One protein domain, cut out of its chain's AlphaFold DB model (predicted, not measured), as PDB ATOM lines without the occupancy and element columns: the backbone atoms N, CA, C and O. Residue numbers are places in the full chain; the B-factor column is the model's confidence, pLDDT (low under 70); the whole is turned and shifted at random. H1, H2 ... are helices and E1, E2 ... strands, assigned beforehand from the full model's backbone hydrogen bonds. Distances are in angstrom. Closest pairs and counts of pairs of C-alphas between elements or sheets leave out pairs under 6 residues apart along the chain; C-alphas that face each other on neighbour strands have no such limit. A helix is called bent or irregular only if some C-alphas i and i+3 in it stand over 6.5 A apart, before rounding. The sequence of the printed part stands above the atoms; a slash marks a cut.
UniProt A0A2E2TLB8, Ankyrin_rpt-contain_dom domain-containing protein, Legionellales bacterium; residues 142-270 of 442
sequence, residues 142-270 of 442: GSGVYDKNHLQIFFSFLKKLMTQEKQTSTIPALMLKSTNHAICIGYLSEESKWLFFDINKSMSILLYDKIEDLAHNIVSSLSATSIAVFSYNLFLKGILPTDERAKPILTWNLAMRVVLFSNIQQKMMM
ATOM      1  N   GLY A 142     273.924 218.999 251.988       61.44
ATOM      2  CA  GLY A 142     273.714 220.251 252.691       61.44
ATOM      3  C   GLY A 142     272.738 220.060 253.839       61.44
ATOM      4  O   GLY A 142     272.066 219.035 253.948       61.44
ATOM      5  N   SER A 143     272.672 221.051 254.706       62.66
ATOM      6  CA  SER A 143     271.671 221.137 255.757       62.66
ATOM      7  C   SER A 143     271.225 222.578 255.898       62.66
ATOM      8  O   SER A 143     271.933 223.506 255.497       62.66
ATOM      9  N   GLY A 144     270.014 222.754 256.409       61.38
ATOM     10  CA  GLY A 144     269.477 224.082 256.589       61.38
ATOM     11  C   GLY A 144     268.052 224.096 257.101       61.38
ATOM     12  O   GLY A 144     267.432 223.074 257.404       61.38
ATOM     13  N   VAL A 145     267.562 225.321 257.179       64.94
ATOM     14  CA  VAL A 145     266.217 225.672 257.596       64.94
ATOM     15  C   VAL A 145     265.510 226.284 256.395       64.94
ATOM     16  O   VAL A 145     266.039 227.203 255.765       64.94
ATOM     17  N   TYR A 146     264.311 225.797 256.092       74.00
ATOM     18  CA  TYR A 146     263.594 226.158 254.877       74.00
ATOM     19  C   TYR A 146     262.111 226.400 255.152       74.00
ATOM     20  O   TYR A 146     261.396 225.503 255.594       74.00
ATOM     21  N   ASP A 147     261.623 227.599 254.841       74.69
ATOM     22  CA  ASP A 147     260.183 227.839 254.709       74.69
ATOM     23  C   ASP A 147     259.694 227.504 253.286       74.69
ATOM     24  O   ASP A 147     260.471 227.171 252.382       74.69
ATOM     25  N   LYS A 148     258.382 227.633 253.063       84.31
ATOM     26  CA  LYS A 148     257.756 227.363 251.762       84.31
ATOM     27  C   LYS A 148     258.373 228.177 250.612       84.31
ATOM     28  O   LYS A 148     258.556 227.625 249.528       84.31
ATOM     29  N   ASN A 149     258.695 229.451 250.822       79.75
ATOM     30  CA  ASN A 149     259.234 230.321 249.772       79.75
ATOM     31  C   ASN A 149     260.672 229.923 249.417       79.75
ATOM     32  O   ASN A 149     261.032 229.880 248.241       79.75
ATOM     33  N   HIS A 150     261.482 229.556 250.412       75.06
ATOM     34  CA  HIS A 150     262.839 229.053 250.179       75.06
ATOM     35  C   HIS A 150     262.844 227.755 249.400       75.06
ATOM     36  O   HIS A 150     263.637 227.606 248.473       75.06
ATOM     37  N   LEU A 151     261.946 226.833 249.746       85.25
ATOM     38  CA  LEU A 151     261.802 225.588 249.004       85.25
ATOM     39  C   LEU A 151     261.365 225.863 247.566       85.25
ATOM     40  O   LEU A 151     261.913 225.260 246.650       85.25
ATOM     41  N   GLN A 152     260.454 226.813 247.336       87.88
ATOM     42  CA  GLN A 152     260.086 227.199 245.973       87.88
ATOM     43  C   GLN A 152     261.281 227.727 245.181       87.88
ATOM     44  O   GLN A 152     261.490 227.281 244.055       87.88
ATOM     45  N   ILE A 153     262.088 228.622 245.756       80.62
ATOM     46  CA  ILE A 153     263.303 229.137 245.104       80.62
ATOM     47  C   ILE A 153     264.283 227.992 244.829       80.62
ATOM     48  O   ILE A 153     264.771 227.855 243.707       80.62
ATOM     49  N   PHE A 154     264.525 227.142 245.828       80.25
ATOM     50  CA  PHE A 154     265.423 225.993 245.740       80.25
ATOM     51  C   PHE A 154     265.017 225.038 244.615       80.25
ATOM     52  O   PHE A 154     265.814 224.765 243.718       80.25
ATOM     53  N   PHE A 155     263.765 224.579 244.605       85.62
ATOM     54  CA  PHE A 155     263.272 223.643 243.597       85.62
ATOM     55  C   PHE A 155     263.054 224.303 242.229       85.62
ATOM     56  O   PHE A 155     263.215 223.632 241.214       85.62
ATOM     57  N   SER A 156     262.774 225.609 242.158       85.31
ATOM     58  CA  SER A 156     262.725 226.347 240.881       85.31
ATOM     59  C   SER A 156     264.100 226.445 240.239       85.31
ATOM     60  O   SER A 156     264.246 226.234 239.034       85.31
ATOM     61  N   PHE A 157     265.122 226.732 241.045       78.25
ATOM     62  CA  PHE A 157     266.498 226.749 240.578       78.25
ATOM     63  C   PHE A 157     266.945 225.348 240.157       78.25
ATOM     64  O   PHE A 157     267.430 225.182 239.040       78.25
ATOM     65  N   LEU A 158     266.685 224.331 240.987       78.44
ATOM     66  CA  LEU A 158     266.983 222.939 240.657       78.44
ATOM     67  C   LEU A 158     266.297 222.526 239.347       78.44
ATOM     68  O   LEU A 158     266.950 221.974 238.468       78.44
ATOM     69  N   LYS A 159     265.008 222.856 239.165       83.56
ATOM     70  CA  LYS A 159     264.270 222.620 237.913       83.56
ATOM     71  C   LYS A 159     264.985 223.237 236.720       83.56
ATOM     72  O   LYS A 159     265.225 222.542 235.737       83.56
ATOM     73  N   LYS A 160     265.341 224.521 236.813       79.94
ATOM     74  CA  LYS A 160     266.031 225.247 235.740       79.94
ATOM     75  C   LYS A 160     267.326 224.541 235.344       79.94
ATOM     76  O   LYS A 160     267.530 224.289 234.160       79.94
ATOM     77  N   LEU A 161     268.144 224.179 236.326       71.75
ATOM     78  CA  LEU A 161     269.399 223.466 236.109       71.75
ATOM     79  C   LEU A 161     269.183 222.121 235.401       71.75
ATOM     80  O   LEU A 161     269.746 221.886 234.334       71.75
ATOM     81  N   MET A 162     268.273 221.294 235.923       74.06
ATOM     82  CA  MET A 162     267.953 219.978 235.354       74.06
ATOM     83  C   MET A 162     267.387 220.061 233.930       74.06
ATOM     84  O   MET A 162     267.589 219.156 233.131       74.06
ATOM     85  N   THR A 163     266.680 221.142 233.587       76.56
ATOM     86  CA  THR A 163     266.166 221.350 232.221       76.56
ATOM     87  C   THR A 163     267.208 221.888 231.236       76.56
ATOM     88  O   THR A 163     267.041 221.728 230.028       76.56
ATOM     89  N   GLN A 164     268.264 222.548 231.722       69.25
ATOM     90  CA  GLN A 164     269.328 223.102 230.879       69.25
ATOM     91  C   GLN A 164     270.301 222.017 230.406       69.25
ATOM     92  O   GLN A 164     270.745 222.045 229.257       69.25
ATOM     93  N   GLU A 165     270.579 221.027 231.251       61.16
ATOM     94  CA  GLU A 165     271.409 219.876 230.900       61.16
ATOM     95  C   GLU A 165     270.596 218.797 230.179       61.16
ATOM     96  O   GLU A 165     270.257 217.755 230.728       61.16
ATOM     97  N   LYS A 166     270.323 219.024 228.890       53.88
ATOM     98  CA  LYS A 166     269.648 218.069 227.985       53.88
ATOM     99  C   LYS A 166     270.374 216.719 227.791       53.88
ATOM    100  O   LYS A 166     269.948 215.927 226.958       53.88
ATOM    101  N   GLN A 167     271.499 216.474 228.464       50.00
ATOM    102  CA  GLN A 167     272.456 215.418 228.113       50.00
ATOM    103  C   GLN A 167     272.483 214.211 229.051       50.00
ATOM    104  O   GLN A 167     273.183 213.247 228.748       50.00
ATOM    105  N   THR A 168     271.732 214.203 230.153       53.81
ATOM    106  CA  THR A 168     271.730 213.044 231.049       53.81
ATOM    107  C   THR A 168     270.332 212.442 231.134       53.81
ATOM    108  O   THR A 168     269.372 213.081 231.547       53.81
ATOM    109  N   SER A 169     270.200 211.176 230.735       57.12
ATOM    110  CA  SER A 169     269.000 210.356 230.961       57.12
ATOM    111  C   SER A 169     268.809 209.996 232.444       57.12
ATOM    112  O   SER A 169     268.022 209.114 232.789       57.12
ATOM    113  N   THR A 170     269.570 210.631 233.337       63.91
ATOM    114  CA  THR A 170     269.604 210.331 234.759       63.91
ATOM    115  C   THR A 170     268.568 211.185 235.470       63.91
ATOM    116  O   THR A 170     268.580 212.411 235.426       63.91
ATOM    117  N   ILE A 171     267.642 210.517 236.148       76.38
ATOM    118  CA  ILE A 171     266.646 211.185 236.980       76.38
ATOM    119  C   ILE A 171     267.292 211.423 238.344       76.38
ATOM    120  O   ILE A 171     267.660 210.447 239.000       76.38
ATOM    121  N   PRO A 172     267.467 212.679 238.788       78.88
ATOM    122  CA  PRO A 172     268.012 212.959 240.104       78.88
ATOM    123  C   PRO A 172     267.036 212.560 241.199       78.88
ATOM    124  O   PRO A 172     265.825 212.763 241.078       78.88
ATOM    125  N   ALA A 173     267.589 212.068 242.303       85.31
ATOM    126  CA  ALA A 173     266.841 211.796 243.517       85.31
ATOM    127  C   ALA A 173     267.440 212.581 244.689       85.31
ATOM    128  O   ALA A 173     268.618 212.456 245.018       85.31
ATOM    129  N   LEU A 174     266.618 213.399 245.330       87.06
ATOM    130  CA  LEU A 174     266.946 214.176 246.511       87.06
ATOM    131  C   LEU A 174     266.287 213.527 247.725       87.06
ATOM    132  O   LEU A 174     265.071 213.358 247.776       87.06
ATOM    133  N   MET A 175     267.084 213.177 248.724       84.69
ATOM    134  CA  MET A 175     266.581 212.634 249.979       84.69
ATOM    135  C   MET A 175     266.733 213.679 251.075       84.69
ATOM    136  O   MET A 175     267.858 214.075 251.384       84.69
ATOM    137  N   LEU A 176     265.609 214.100 251.654       86.44
ATOM    138  CA  LEU A 176     265.554 215.053 252.760       86.44
ATOM    139  C   LEU A 176     265.407 214.283 254.072       86.44
ATOM    140  O   LEU A 176     264.572 213.385 254.162       86.44
ATOM    141  N   LYS A 177     266.218 214.620 255.072       77.25
ATOM    142  CA  LYS A 177     266.324 213.920 256.354       77.25
ATOM    143  C   LYS A 177     266.262 214.912 257.513       77.25
ATOM    144  O   LYS A 177     267.132 215.777 257.633       77.25
ATOM    145  N   SER A 178     265.261 214.751 258.366       74.12
ATOM    146  CA  SER A 178     265.167 215.370 259.696       74.12
ATOM    147  C   SER A 178     265.592 214.358 260.775       74.12
ATOM    148  O   SER A 178     266.083 213.278 260.442       74.12
ATOM    149  N   THR A 179     265.425 214.690 262.059       62.25
ATOM    150  CA  THR A 179     265.777 213.799 263.185       62.25
ATOM    151  C   THR A 179     265.050 212.470 263.154       62.25
ATOM    152  O   THR A 179     265.634 211.444 263.487       62.25
ATOM    153  N   ASN A 180     263.776 212.495 262.783       65.75
ATOM    154  CA  ASN A 180     262.865 211.370 262.935       65.75
ATOM    155  C   ASN A 180     262.049 211.095 261.672       65.75
ATOM    156  O   ASN A 180     261.127 210.295 261.728       65.75
ATOM    157  N   HIS A 181     262.342 211.766 260.557       79.69
ATOM    158  CA  HIS A 181     261.614 211.554 259.312       79.69
ATOM    159  C   HIS A 181     262.484 211.790 258.088       79.69
ATOM    160  O   HIS A 181     263.362 212.661 258.081       79.69
ATOM    161  N   ALA A 182     262.200 211.044 257.025       81.62
ATOM    162  CA  ALA A 182     262.847 211.210 255.738       81.62
ATOM    163  C   ALA A 182     261.829 211.147 254.613       81.62
ATOM    164  O   ALA A 182     260.965 210.271 254.607       81.62
ATOM    165  N   ILE A 183     262.001 212.016 253.624       91.25
ATOM    166  CA  ILE A 183     261.201 212.032 252.400       91.25
ATOM    167  C   ILE A 183     262.119 212.000 251.182       91.25
ATOM    168  O   ILE A 183     263.278 212.427 251.240       91.25
ATOM    169  N   CYS A 184     261.601 211.496 250.067       91.62
ATOM    170  CA  CYS A 184     262.340 211.426 248.814       91.62
ATOM    171  C   CYS A 184     261.642 212.228 247.718       91.62
ATOM    172  O   CYS A 184     260.418 212.227 247.609       91.62
ATOM    173  N   ILE A 185     262.436 212.929 246.917       93.88
ATOM    174  CA  ILE A 185     261.978 213.793 245.838       93.88
ATOM    175  C   ILE A 185     262.768 213.448 244.582       93.88
ATOM    176  O   ILE A 185     263.976 213.252 244.647       93.88
ATOM    177  N   GLY A 186     262.108 213.410 243.434       91.44
ATOM    178  CA  GLY A 186     262.749 213.273 242.131       91.44
ATOM    179  C   GLY A 186     262.165 214.244 241.123       91.44
ATOM    180  O   GLY A 186     261.130 214.860 241.381       91.44
ATOM    181  N   TYR A 187     262.803 214.370 239.964       89.19
ATOM    182  CA  TYR A 187     262.284 215.210 238.888       89.19
ATOM    183  C   TYR A 187     262.413 214.546 237.523       89.19
ATOM    184  O   TYR A 187     263.507 214.189 237.093       89.19
ATOM    185  N   LEU A 188     261.280 214.422 236.838       86.25
ATOM    186  CA  LEU A 188     261.173 213.924 235.475       86.25
ATOM    187  C   LEU A 188     261.227 215.119 234.524       86.25
ATOM    188  O   LEU A 188     260.237 215.834 234.364       86.25
ATOM    189  N   SER A 189     262.384 215.344 233.904       80.44
ATOM    190  CA  SER A 189     262.602 216.465 232.983       80.44
ATOM    191  C   SER A 189     261.694 216.400 231.754       80.44
ATOM    192  O   SER A 189     261.116 217.421 231.383       80.44
ATOM    193  N   GLU A 190     261.509 215.208 231.180       80.44
ATOM    194  CA  GLU A 190     260.672 214.969 229.994       80.44
ATOM    195  C   GLU A 190     259.195 215.311 230.235       80.44
ATOM    196  O   GLU A 190     258.558 215.959 229.408       80.44
ATOM    197  N   GLU A 191     258.659 214.930 231.396       83.19
ATOM    198  CA  GLU A 191     257.260 215.182 231.764       83.19
ATOM    199  C   GLU A 191     257.062 216.513 232.506       83.19
ATOM    200  O   GLU A 191     255.930 216.926 232.748       83.19
ATOM    201  N   SER A 192     258.152 217.189 232.885       87.19
ATOM    202  CA  SER A 192     258.141 218.356 233.776       87.19
ATOM    203  C   SER A 192     257.428 218.117 235.115       87.19
ATOM    204  O   SER A 192     256.791 219.027 235.652       87.19
ATOM    205  N   LYS A 193     257.563 216.905 235.670       91.25
ATOM    206  CA  LYS A 193     256.885 216.477 236.904       91.25
ATOM    207  C   LYS A 193     257.847 216.199 238.044       91.25
ATOM    208  O   LYS A 193     258.918 215.625 237.856       91.25
ATOM    209  N   TRP A 194     257.411 216.539 239.249       93.88
ATOM    210  CA  TRP A 194     258.083 216.167 240.484       93.88
ATOM    211  C   TRP A 194     257.540 214.850 241.015       93.88
ATOM    212  O   TRP A 194     256.331 214.658 241.112       93.88
ATOM    213  N   LEU A 195     258.452 213.970 241.399       94.69
ATOM    214  CA  LEU A 195     258.173 212.756 242.146       94.69
ATOM    215  C   LEU A 195     258.340 213.084 243.627       94.69
ATOM    216  O   LEU A 195     259.334 213.697 244.007       94.69
ATOM    217  N   PHE A 196     257.388 212.692 244.461       95.00
ATOM    218  CA  PHE A 196     257.419 212.945 245.897       95.00
ATOM    219  C   PHE A 196     256.990 211.696 246.650       95.00
ATOM    220  O   PHE A 196     255.939 211.118 246.374       95.00
ATOM    221  N   PHE A 197     257.783 211.301 247.633       92.88
ATOM    222  CA  PHE A 197     257.496 210.163 248.481       92.88
ATOM    223  C   PHE A 197     257.629 210.536 249.951       92.88
ATOM    224  O   PHE A 197     258.694 210.948 250.413       92.88
ATOM    225  N   ASP A 198     256.532 210.324 250.667       89.50
ATOM    226  CA  ASP A 198     256.455 210.349 252.115       89.50
ATOM    227  C   ASP A 198     255.545 209.201 252.553       89.50
ATOM    228  O   ASP A 198     254.338 209.231 252.305       89.50
ATOM    229  N   ILE A 199     256.130 208.216 253.231       82.06
ATOM    230  CA  ILE A 199     255.430 207.035 253.745       82.06
ATOM    231  C   ILE A 199     254.278 207.392 254.696       82.06
ATOM    232  O   ILE A 199     253.299 206.654 254.777       82.06
ATOM    233  N   ASN A 200     254.353 208.539 255.383       78.56
ATOM    234  CA  ASN A 200     253.293 209.004 256.281       78.56
ATOM    235  C   ASN A 200     252.093 209.583 255.540       78.56
ATOM    236  O   ASN A 200     251.006 209.677 256.108       78.56
ATOM    237  N   LYS A 201     252.278 209.960 254.274       81.88
ATOM    238  CA  LYS A 201     251.207 210.458 253.411       81.88
ATOM    239  C   LYS A 201     250.678 209.380 252.478       81.88
ATOM    240  O   LYS A 201     249.475 209.316 252.247       81.88
ATOM    241  N   SER A 202     251.565 208.568 251.907       84.31
ATOM    242  CA  SER A 202     251.225 207.596 250.872       84.31
ATOM    243  C   SER A 202     252.276 206.490 250.779       84.31
ATOM    244  O   SER A 202     253.474 206.752 250.770       84.31
ATOM    245  N   MET A 203     251.820 205.248 250.593       82.06
ATOM    246  CA  MET A 203     252.695 204.118 250.252       82.06
ATOM    247  C   MET A 203     253.222 204.210 248.809       82.06
ATOM    248  O   MET A 203     254.188 203.548 248.463       82.06
ATOM    249  N   SER A 204     252.631 205.041 247.951       88.12
ATOM    250  CA  SER A 204     253.085 205.255 246.570       88.12
ATOM    251  C   SER A 204     253.802 206.594 246.391       88.12
ATOM    252  O   SER A 204     253.464 207.579 247.053       88.12
ATOM    253  N   ILE A 205     254.733 206.643 245.437       91.25
ATOM    254  CA  ILE A 205     255.348 207.877 244.936       91.25
ATOM    255  C   ILE A 205     254.273 208.699 244.213       91.25
ATOM    256  O   ILE A 205     253.635 208.222 243.272       91.25
ATOM    257  N   LEU A 206     254.083 209.931 244.673       93.38
ATOM    258  CA  LEU A 206     253.122 210.903 244.164       93.38
ATOM    259  C   LEU A 206     253.761 211.800 243.101       93.38
ATOM    260  O   LEU A 206     254.966 212.049 243.127       93.38
ATOM    261  N   LEU A 207     252.934 212.317 242.192       93.62
ATOM    262  CA  LEU A 207     253.339 213.239 241.132       93.62
ATOM    263  C   LEU A 207     252.818 214.647 241.432       93.62
ATOM    264  O   LEU A 207     251.649 214.809 241.778       93.62
ATOM    265  N   TYR A 208     253.672 215.650 241.253       94.31
ATOM    266  CA  TYR A 208     253.335 217.063 241.415       94.31
ATOM    267  C   TYR A 208     253.754 217.870 240.187       94.31
ATOM    268  O   TYR A 208     254.907 217.815 239.759       94.31
ATOM    269  N   ASP A 209     252.829 218.674 239.661       92.00
ATOM    270  CA  ASP A 209     253.103 219.577 238.536       92.00
ATOM    271  C   ASP A 209     253.673 220.925 239.018       92.00
ATOM    272  O   ASP A 209     254.569 221.509 238.401       92.00
ATOM    273  N   LYS A 210     253.156 221.424 240.148       92.69
ATOM    274  CA  LYS A 210     253.455 222.752 240.696       92.69
ATOM    275  C   LYS A 210     254.473 222.683 241.830       92.69
ATOM    276  O   LYS A 210     254.354 221.873 242.751       92.69
ATOM    277  N   ILE A 211     255.455 223.583 241.792       92.81
ATOM    278  CA  ILE A 211     256.501 223.675 242.822       92.81
ATOM    279  C   ILE A 211     255.905 224.163 244.148       92.81
ATOM    280  O   ILE A 211     256.371 223.774 245.216       92.81
ATOM    281  N   GLU A 212     254.854 224.975 244.101       93.25
ATOM    282  CA  GLU A 212     254.163 225.500 245.277       93.25
ATOM    283  C   GLU A 212     253.531 224.378 246.109       93.25
ATOM    284  O   GLU A 212     253.601 224.413 247.344       93.25
ATOM    285  N   ASP A 213     252.954 223.388 245.426       93.75
ATOM    286  CA  ASP A 213     252.327 222.215 246.033       93.75
ATOM    287  C   ASP A 213     253.394 221.271 246.591       93.75
ATOM    288  O   ASP A 213     253.269 220.802 247.725       93.75
ATOM    289  N   LEU A 214     254.487 221.060 245.848       94.44
ATOM    290  CA  LEU A 214     255.643 220.299 246.327       94.44
ATOM    291  C   LEU A 214     256.234 220.932 247.596       94.44
ATOM    292  O   LEU A 214     256.387 220.257 248.612       94.44
ATOM    293  N   ALA A 215     256.518 222.236 247.571       92.19
ATOM    294  CA  ALA A 215     257.094 222.965 248.698       92.19
ATOM    295  C   ALA A 215     256.188 222.912 249.936       92.19
ATOM    296  O   ALA A 215     256.664 222.664 251.043       92.19
ATOM    297  N   HIS A 216     254.876 223.094 249.759       91.44
ATOM    298  CA  HIS A 216     253.914 222.948 250.851       91.44
ATOM    299  C   HIS A 216     253.922 221.532 251.441       91.44
ATOM    300  O   HIS A 216     253.897 221.356 252.664       91.44
ATOM    301  N   ASN A 217     253.994 220.515 250.581       91.69
ATOM    302  CA  ASN A 217     254.036 219.131 251.022       91.69
ATOM    303  C   ASN A 217     255.331 218.787 251.751       91.69
ATOM    304  O   ASN A 217     255.262 218.085 252.750       91.69
ATOM    305  N   ILE A 218     256.478 219.313 251.328       91.62
ATOM    306  CA  ILE A 218     257.754 219.120 252.027       91.62
ATOM    307  C   ILE A 218     257.692 219.699 253.440       91.62
ATOM    308  O   ILE A 218     258.003 218.984 254.391       91.62
ATOM    309  N   VAL A 219     257.236 220.951 253.590       87.56
ATOM    310  CA  VAL A 219     257.136 221.590 254.915       87.56
ATOM    311  C   VAL A 219     256.226 220.792 255.835       87.56
ATOM    312  O   VAL A 219     256.654 220.403 256.912       87.56
ATOM    313  N   SER A 220     255.011 220.481 255.377       86.81
ATOM    314  CA  SER A 220     254.032 219.732 256.181       86.81
ATOM    315  C   SER A 220     254.460 218.303 256.518       86.81
ATOM    316  O   SER A 220     253.921 217.724 257.453       86.81
ATOM    317  N   SER A 221     255.394 217.719 255.761       86.44
ATOM    318  CA  SER A 221     255.911 216.373 256.044       86.44
ATOM    319  C   SER A 221     257.005 216.396 257.104       86.44
ATOM    320  O   SER A 221     257.101 215.481 257.910       86.44
ATOM    321  N   LEU A 222     257.847 217.430 257.096       80.56
ATOM    322  CA  LEU A 222     259.028 217.523 257.958       80.56
ATOM    323  C   LEU A 222     258.808 218.403 259.194       80.56
ATOM    324  O   LEU A 222     259.681 218.467 260.054       80.56
ATOM    325  N   SER A 223     257.686 219.119 259.277       73.75
ATOM    326  CA  SER A 223     257.409 220.052 260.363       73.75
ATOM    327  C   SER A 223     255.916 220.287 260.564       73.75
ATOM    328  O   SER A 223     255.144 220.387 259.611       73.75
ATOM    329  N   ALA A 224     255.524 220.449 261.828       65.44
ATOM    330  CA  ALA A 224     254.195 220.929 262.208       65.44
ATOM    331  C   ALA A 224     254.066 222.464 262.117       65.44
ATOM    332  O   ALA A 224     252.979 223.009 262.304       65.44
ATOM    333  N   THR A 225     255.168 223.171 261.853       69.56
ATOM    334  CA  THR A 225     255.207 224.634 261.716       69.56
ATOM    335  C   THR A 225     255.348 225.043 260.247       69.56
ATOM    336  O   THR A 225     255.420 224.205 259.349       69.56
ATOM    337  N   SER A 226     255.409 226.347 259.968       70.25
ATOM    338  CA  SER A 226     255.633 226.866 258.611       70.25
ATOM    339  C   SER A 226     257.068 226.683 258.096       70.25
ATOM    340  O   SER A 226     257.359 227.104 256.971       70.25
ATOM    341  N   ILE A 227     257.958 226.065 258.883       67.50
ATOM    342  CA  ILE A 227     259.372 225.909 258.551       67.50
ATOM    343  C   ILE A 227     259.849 224.476 258.776       67.50
ATOM    344  O   ILE A 227     259.619 223.901 259.834       67.50
ATOM    345  N   ALA A 228     260.563 223.928 257.795       71.06
ATOM    346  CA  ALA A 228     261.188 222.616 257.856       71.06
ATOM    347  C   ALA A 228     262.691 222.720 258.114       71.06
ATOM    348  O   ALA A 228     263.393 223.514 257.486       71.06
ATOM    349  N   VAL A 229     263.187 221.869 259.008       65.88
ATOM    350  CA  VAL A 229     264.612 221.741 259.305       65.88
ATOM    351  C   VAL A 229     265.065 220.359 258.858       65.88
ATOM    352  O   VAL A 229     264.555 219.344 259.333       65.88
ATOM    353  N   PHE A 230     265.993 220.310 257.905       73.38
ATOM    354  CA  PHE A 230     266.475 219.042 257.372       73.38
ATOM    355  C   PHE A 230     267.872 219.154 256.761       73.38
ATOM    356  O   PHE A 230     268.324 220.208 256.310       73.38
ATOM    357  N   SER A 231     268.538 218.009 256.702       67.75
ATOM    358  CA  SER A 231     269.664 217.759 255.808       67.75
ATOM    359  C   SER A 231     269.173 217.149 254.500       67.75
ATOM    360  O   SER A 231     268.117 216.520 254.457       67.75
ATOM    361  N   TYR A 232     269.921 217.324 253.419       76.00
ATOM    362  CA  TYR A 232     269.602 216.723 252.136       76.00
ATOM    363  C   TYR A 232     270.824 216.095 251.486       76.00
ATOM    364  O   TYR A 232     271.951 216.563 251.649       76.00
ATOM    365  N   ASN A 233     270.579 215.036 250.721       74.88
ATOM    366  CA  ASN A 233     271.569 214.397 249.863       74.88
ATOM    367  C   ASN A 233     270.992 214.263 248.451       74.88
ATOM    368  O   ASN A 233     269.881 213.752 248.297       74.88
ATOM    369  N   LEU A 234     271.737 214.717 247.442       78.19
ATOM    370  CA  LEU A 234     271.416 214.529 246.028       78.19
ATOM    371  C   LEU A 234     272.164 213.315 245.481       78.19
ATOM    372  O   LEU A 234     273.393 213.236 245.600       78.19
ATOM    373  N   PHE A 235     271.413 212.431 244.836       78.62
ATOM    374  CA  PHE A 235     271.897 211.226 244.184       78.62
ATOM    375  C   PHE A 235     271.661 211.295 242.680       78.62
ATOM    376  O   PHE A 235     270.584 211.710 242.241       78.62
ATOM    377  N   LEU A 236     272.650 210.837 241.912       75.31
ATOM    378  CA  LEU A 236     272.552 210.620 240.469       75.31
ATOM    379  C   LEU A 236     272.973 209.190 240.132       75.31
ATOM    380  O   LEU A 236     273.857 208.629 240.772       75.31
ATOM    381  N   LYS A 237     272.346 208.597 239.115       74.69
ATOM    382  CA  LYS A 237     272.676 207.245 238.655       74.69
ATOM    383  C   LYS A 237     273.940 207.270 237.790       74.69
ATOM    384  O   LYS A 237     273.939 207.906 236.741       74.69
ATOM    385  N   GLY A 238     274.982 206.536 238.189       64.25
ATOM    386  CA  GLY A 238     276.145 206.261 237.331       64.25
ATOM    387  C   GLY A 238     277.064 207.462 237.082       64.25
ATOM    388  O   GLY A 238     277.758 207.498 236.063       64.25
ATOM    389  N   ILE A 239     277.052 208.448 237.986       63.91
ATOM    390  CA  ILE A 239     277.936 209.618 237.951       63.91
ATOM    391  C   ILE A 239     278.746 209.625 239.245       63.91
ATOM    392  O   ILE A 239     278.210 209.932 240.309       63.91
ATOM    393  N   LEU A 240     280.032 209.292 239.132       60.97
ATOM    394  CA  LEU A 240     280.975 209.356 240.248       60.97
ATOM    395  C   LEU A 240     281.348 210.815 240.558       60.97
ATOM    396  O   LEU A 240     281.424 211.621 239.632       60.97
ATOM    397  N   PRO A 241     281.676 211.179 241.815       55.97
ATOM    398  CA  PRO A 241     282.142 212.529 242.144       55.97
ATOM    399  C   PRO A 241     283.413 212.943 241.388       55.97
ATOM    400  O   PRO A 241     283.656 214.130 241.192       55.97
ATOM    401  N   THR A 242     284.224 211.969 240.969       60.09
ATOM    402  CA  THR A 242     285.459 212.160 240.195       60.09
ATOM    403  C   THR A 242     285.225 212.265 238.687       60.09
ATOM    404  O   THR A 242     286.171 212.501 237.940       60.09
ATOM    405  N   ASP A 243     283.994 212.053 238.223       65.25
ATOM    406  CA  ASP A 243     283.634 212.099 236.810       65.25
ATOM    407  C   ASP A 243     283.593 213.550 236.308       65.25
ATOM    408  O   ASP A 243     283.015 214.427 236.952       65.25
ATOM    409  N   GLU A 244     284.157 213.835 235.133       66.00
ATOM    410  CA  GLU A 244     284.070 215.179 234.549       66.00
ATOM    411  C   GLU A 244     282.627 215.600 234.257       66.00
ATOM    412  O   GLU A 244     282.303 216.786 234.359       66.00
ATOM    413  N   ARG A 245     281.735 214.636 233.999       65.00
ATOM    414  CA  ARG A 245     280.289 214.865 233.862       65.00
ATOM    415  C   ARG A 245     279.659 215.364 235.164       65.00
ATOM    416  O   ARG A 245     278.587 215.953 235.113       65.00
ATOM    417  N   ALA A 246     280.314 215.179 236.314       64.19
ATOM    418  CA  ALA A 246     279.880 215.722 237.598       64.19
ATOM    419  C   ALA A 246     280.281 217.193 237.795       64.19
ATOM    420  O   ALA A 246     279.687 217.859 238.643       64.19
ATOM    421  N   LYS A 247     281.252 217.740 237.038       66.56
ATOM    422  CA  LYS A 247     281.715 219.137 237.201       66.56
ATOM    423  C   LYS A 247     280.579 220.163 237.095       66.56
ATOM    424  O   LYS A 247     280.519 221.041 237.962       66.56
ATOM    425  N   PRO A 248     279.660 220.083 236.115       62.25
ATOM    426  CA  PRO A 248     278.524 220.996 236.051       62.25
ATOM    427  C   PRO A 248     277.624 220.907 237.293       62.25
ATOM    428  O   PRO A 248     277.319 221.926 237.908       62.25
ATOM    429  N   ILE A 249     277.330 219.693 237.766       62.28
ATOM    430  CA  ILE A 249     276.523 219.437 238.971       62.28
ATOM    431  C   ILE A 249     277.226 219.924 240.250       62.28
ATOM    432  O   ILE A 249     276.604 220.497 241.144       62.28
ATOM    433  N   LEU A 250     278.542 219.747 240.363       62.47
ATOM    434  CA  LEU A 250     279.332 220.285 241.474       62.47
ATOM    435  C   LEU A 250     279.369 221.820 241.438       62.47
ATOM    436  O   LEU A 250     279.289 222.472 242.479       62.47
ATOM    437  N   THR A 251     279.394 222.411 240.244       63.91
ATOM    438  CA  THR A 251     279.240 223.862 240.066       63.91
ATOM    439  C   THR A 251     277.844 224.313 240.499       63.91
ATOM    440  O   THR A 251     277.710 225.345 241.159       63.91
ATOM    441  N   TRP A 252     276.805 223.511 240.238       64.06
ATOM    442  CA  TRP A 252     275.466 223.753 240.775       64.06
ATOM    443  C   TRP A 252     275.446 223.710 242.295       64.06
ATOM    444  O   TRP A 252     274.793 224.555 242.890       64.06
ATOM    445  N   ASN A 253     276.166 222.784 242.936       58.34
ATOM    446  CA  ASN A 253     276.302 222.757 244.397       58.34
ATOM    447  C   ASN A 253     276.827 224.093 244.919       58.34
ATOM    448  O   ASN A 253     276.215 224.699 245.791       58.34
ATOM    449  N   LEU A 254     277.922 224.586 244.341       62.19
ATOM    450  CA  LEU A 254     278.521 225.857 244.737       62.19
ATOM    451  C   LEU A 254     277.566 227.035 244.498       62.19
ATOM    452  O   LEU A 254     277.368 227.848 245.398       62.19
ATOM    453  N   ALA A 255     276.905 227.097 243.340       63.66
ATOM    454  CA  ALA A 255     275.928 228.143 243.038       63.66
ATOM    455  C   ALA A 255     274.693 228.078 243.956       63.66
ATOM    456  O   ALA A 255     274.262 229.101 244.487       63.66
ATOM    457  N   MET A 256     274.154 226.879 244.198       61.53
ATOM    458  CA  MET A 256     273.064 226.639 245.150       61.53
ATOM    459  C   MET A 256     273.475 227.072 246.547       61.53
ATOM    460  O   MET A 256     272.701 227.745 247.218       61.53
ATOM    461  N   ARG A 257     274.699 226.742 246.973       56.88
ATOM    462  CA  ARG A 257     275.233 227.196 248.251       56.88
ATOM    463  C   ARG A 257     275.247 228.720 248.302       56.88
ATOM    464  O   ARG A 257     274.684 229.284 249.225       56.88
ATOM    465  N   VAL A 258     275.782 229.411 247.306       58.91
ATOM    466  CA  VAL A 258     275.799 230.884 247.313       58.91
ATOM    467  C   VAL A 258     274.383 231.476 247.379       58.91
ATOM    468  O   VAL A 258     274.123 232.358 248.197       58.91
ATOM    469  N   VAL A 259     273.436 230.974 246.584       56.31
ATOM    470  CA  VAL A 259     272.052 231.488 246.546       56.31
ATOM    471  C   VAL A 259     271.287 231.195 247.841       56.31
ATOM    472  O   VAL A 259     270.554 232.052 248.334       56.31
ATOM    473  N   LEU A 260     271.466 230.005 248.415       52.00
ATOM    474  CA  LEU A 260     270.825 229.619 249.672       52.00
ATOM    475  C   LEU A 260     271.489 230.320 250.862       52.00
ATOM    476  O   LEU A 260     270.794 230.915 251.683       52.00
ATOM    477  N   PHE A 261     272.821 230.298 250.942       50.28
ATOM    478  CA  PHE A 261     273.590 230.767 252.097       50.28
ATOM    479  C   PHE A 261     273.776 232.286 252.166       50.28
ATOM    480  O   PHE A 261     273.849 232.815 253.273       50.28
ATOM    481  N   SER A 262     273.734 233.017 251.044       50.00
ATOM    482  CA  SER A 262     273.726 234.499 251.057       50.00
ATOM    483  C   SER A 262     272.555 235.086 251.852       50.00
ATOM    484  O   SER A 262     272.642 236.179 252.401       50.00
ATOM    485  N   ASN A 263     271.471 234.321 251.960       52.69
ATOM    486  CA  ASN A 263     270.257 234.678 252.675       52.69
ATOM    487  C   ASN A 263     270.155 234.034 254.069       52.69
ATOM    488  O   ASN A 263     269.266 234.398 254.839       52.69
ATOM    489  N   ILE A 264     271.020 233.069 254.396       52.53
ATOM    490  CA  ILE A 264     270.939 232.283 255.632       52.53
ATOM    491  C   ILE A 264     271.417 233.089 256.840       52.53
ATOM    492  O   ILE A 264     270.734 233.045 257.851       52.53
ATOM    493  N   GLN A 265     272.467 233.915 256.749       53.22
ATOM    494  CA  GLN A 265     272.927 234.702 257.910       53.22
ATOM    495  C   GLN A 265     271.839 235.615 258.503       53.22
ATOM    496  O   GLN A 265     271.595 235.580 259.706       53.22
ATOM    497  N   GLN A 266     271.112 236.368 257.669       56.12
ATOM    498  CA  GLN A 266     269.980 237.183 258.137       56.12
ATOM    499  C   GLN A 266     268.834 236.317 258.684       56.12
ATOM    500  O   GLN A 266     268.168 236.690 259.648       56.12
ATOM    501  N   LYS A 267     268.615 235.134 258.100       57.59
ATOM    502  CA  LYS A 267     267.533 234.224 258.496       57.59
ATOM    503  C   LYS A 267     267.819 233.479 259.785       57.59
ATOM    504  O   LYS A 267     266.897 233.296 260.569       57.59
ATOM    505  N   MET A 268     269.072 233.130 260.053       62.28
ATOM    506  CA  MET A 268     269.524 232.499 261.297       62.28
ATOM    507  C   MET A 268     269.293 233.379 262.525       62.28
ATOM    508  O   MET A 268     269.197 232.864 263.638       62.28
ATOM    509  N   MET A 269     269.176 234.692 262.313       63.28
ATOM    510  CA  MET A 269     268.844 235.676 263.339       63.28
ATOM    511  C   MET A 269     267.331 235.881 263.521       63.28
ATOM    512  O   MET A 269     266.928 236.525 264.490       63.28
ATOM    513  N   MET A 270     266.490 235.350 262.622       61.12
ATOM    514  CA  MET A 270     265.034 235.463 262.739       61.12
ATOM    515  C   MET A 270     264.498 234.631 263.902       61.12
ATOM    516  O   MET A 270     265.059 233.603 264.288       61.12
TER     517      MET A 270
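AT A GLANCE: This is residues 142 to 270 of the 442 residues of the protein "Ankyrin_rpt-contain_dom domain-containing protein" of Legionellales bacterium (UniProt A0A2E2TLB8). What does one see first? A strongly twisted wall of six strands is covered on one face by helices H1 and H2, which cross steeply, while its other face is bare. H3, the longest helix by residues, runs alongside H1 near the edge strand E1, and the short H4 follows at its far end. What is it made of? The printed part has 129 residues with four named helices and six named strands, along the chain E1 H1 E2 E3 E4 E5 H2 E6 H3 H4; the sheet's order is E1 E6 E2 E3 E4 E5, antiparallel throughout. The class is mixed, helices and strands, in two layers, and the whole is compact, with a radius of gyration of the C-alphas of 14.5 A and spans of 40 by 37 by 24 A.

HOW THE PARTS SIT: How is the sheet joined on the side where the printed part begins? Edge strand E1, residues 142 to 147, is the antiparallel neighbour of E6, residues 227 to 235, with N 146 and O 228 within hydrogen-bond range at 2.8 A. E6 bends by 55 degrees at residue 230, and on its other side it is antiparallel to E2, residues 173 to 177, with N 177 and O 231 at 2.8 A. How does the sheet go on from there? E2, E3 (residues 182 to 188), E4 (residues 193 to 197) and edge strand E5 (residues 206 to 208) form a meander, each strand the antiparallel neighbour of the one before, and each step is a hairpin. Within hydrogen-bond range are N 174 and O 185 at 2.7 A between E2 and E3, N 186 and O 195 at 2.8 A between E3 and E4, and N 196 and O 206 at 2.8 A between E4 and E5. Which helices are on it? H1, residues 148 to 164, is on the sheet at a height of 6.9 A, over none of the strands; E1, H1 and E2 form a split strand-helix-strand unit, two strands of one sheet that follow each other among the strands, with H1 between them along the chain and E6 between them in the sheet, its crossover right-handed. H2, residues 211 to 222, is on the sheet too, and its closest C-alphas to E6 are those of Val 219 and Ala 228, 5.1 A apart. H1 and H2 touch, closest at the C-alphas of Leu 151 and Ala 215, 5.4 A, at a steep tilt of 55 degrees, opposite ways. Where are the last two helices? H3, residues 244 to 261, only just touches H1, with 3 pairs of C-alphas within 8 A, the closest those of Phe 154 and Leu 260 at 7.6 A, at a shallow tilt of 24 degrees, opposite ways; H1 does so with residues 154 to 161 alone and H3 with residues 252 to 260 alone. H4, residues 264 to 268, only grazes the sheet, and it and H3 meet only through their link. H2 and H3 are apart.

IN THESE COORDINATES: Where do the elements begin and end? E1 begins at C-alpha 142, (273.714, 220.251, 252.691), and H4 ends at C-alpha 268, (269.524, 232.499, 261.297). How long are the longer elements? From first to last C-alpha, H3 measures 25.7 A, H1 24.3 A, E6 24.1 A, E3 20.5 A and H2 16.5 A. How do the helix backbones look? Every O i to N i+4 pair is within hydrogen-bond range in H1, H2 and H4, and 12 of 14 are in H3. H3 is irregular, but only just: C-alphas 245 and 248 are 6.7 A apart.

THE WHOLE: How large is it? The two C-alphas farthest apart are those of Ala 224 and Glu 244, at 41.1 A. Is it continuous? The printed part has no cut, and no link is long. Where is confidence low? The mean pLDDT of the printed part is 74.9, and 51 residues are under 70, among them residues 142 to 145, 164 to 170 and 238 to 270.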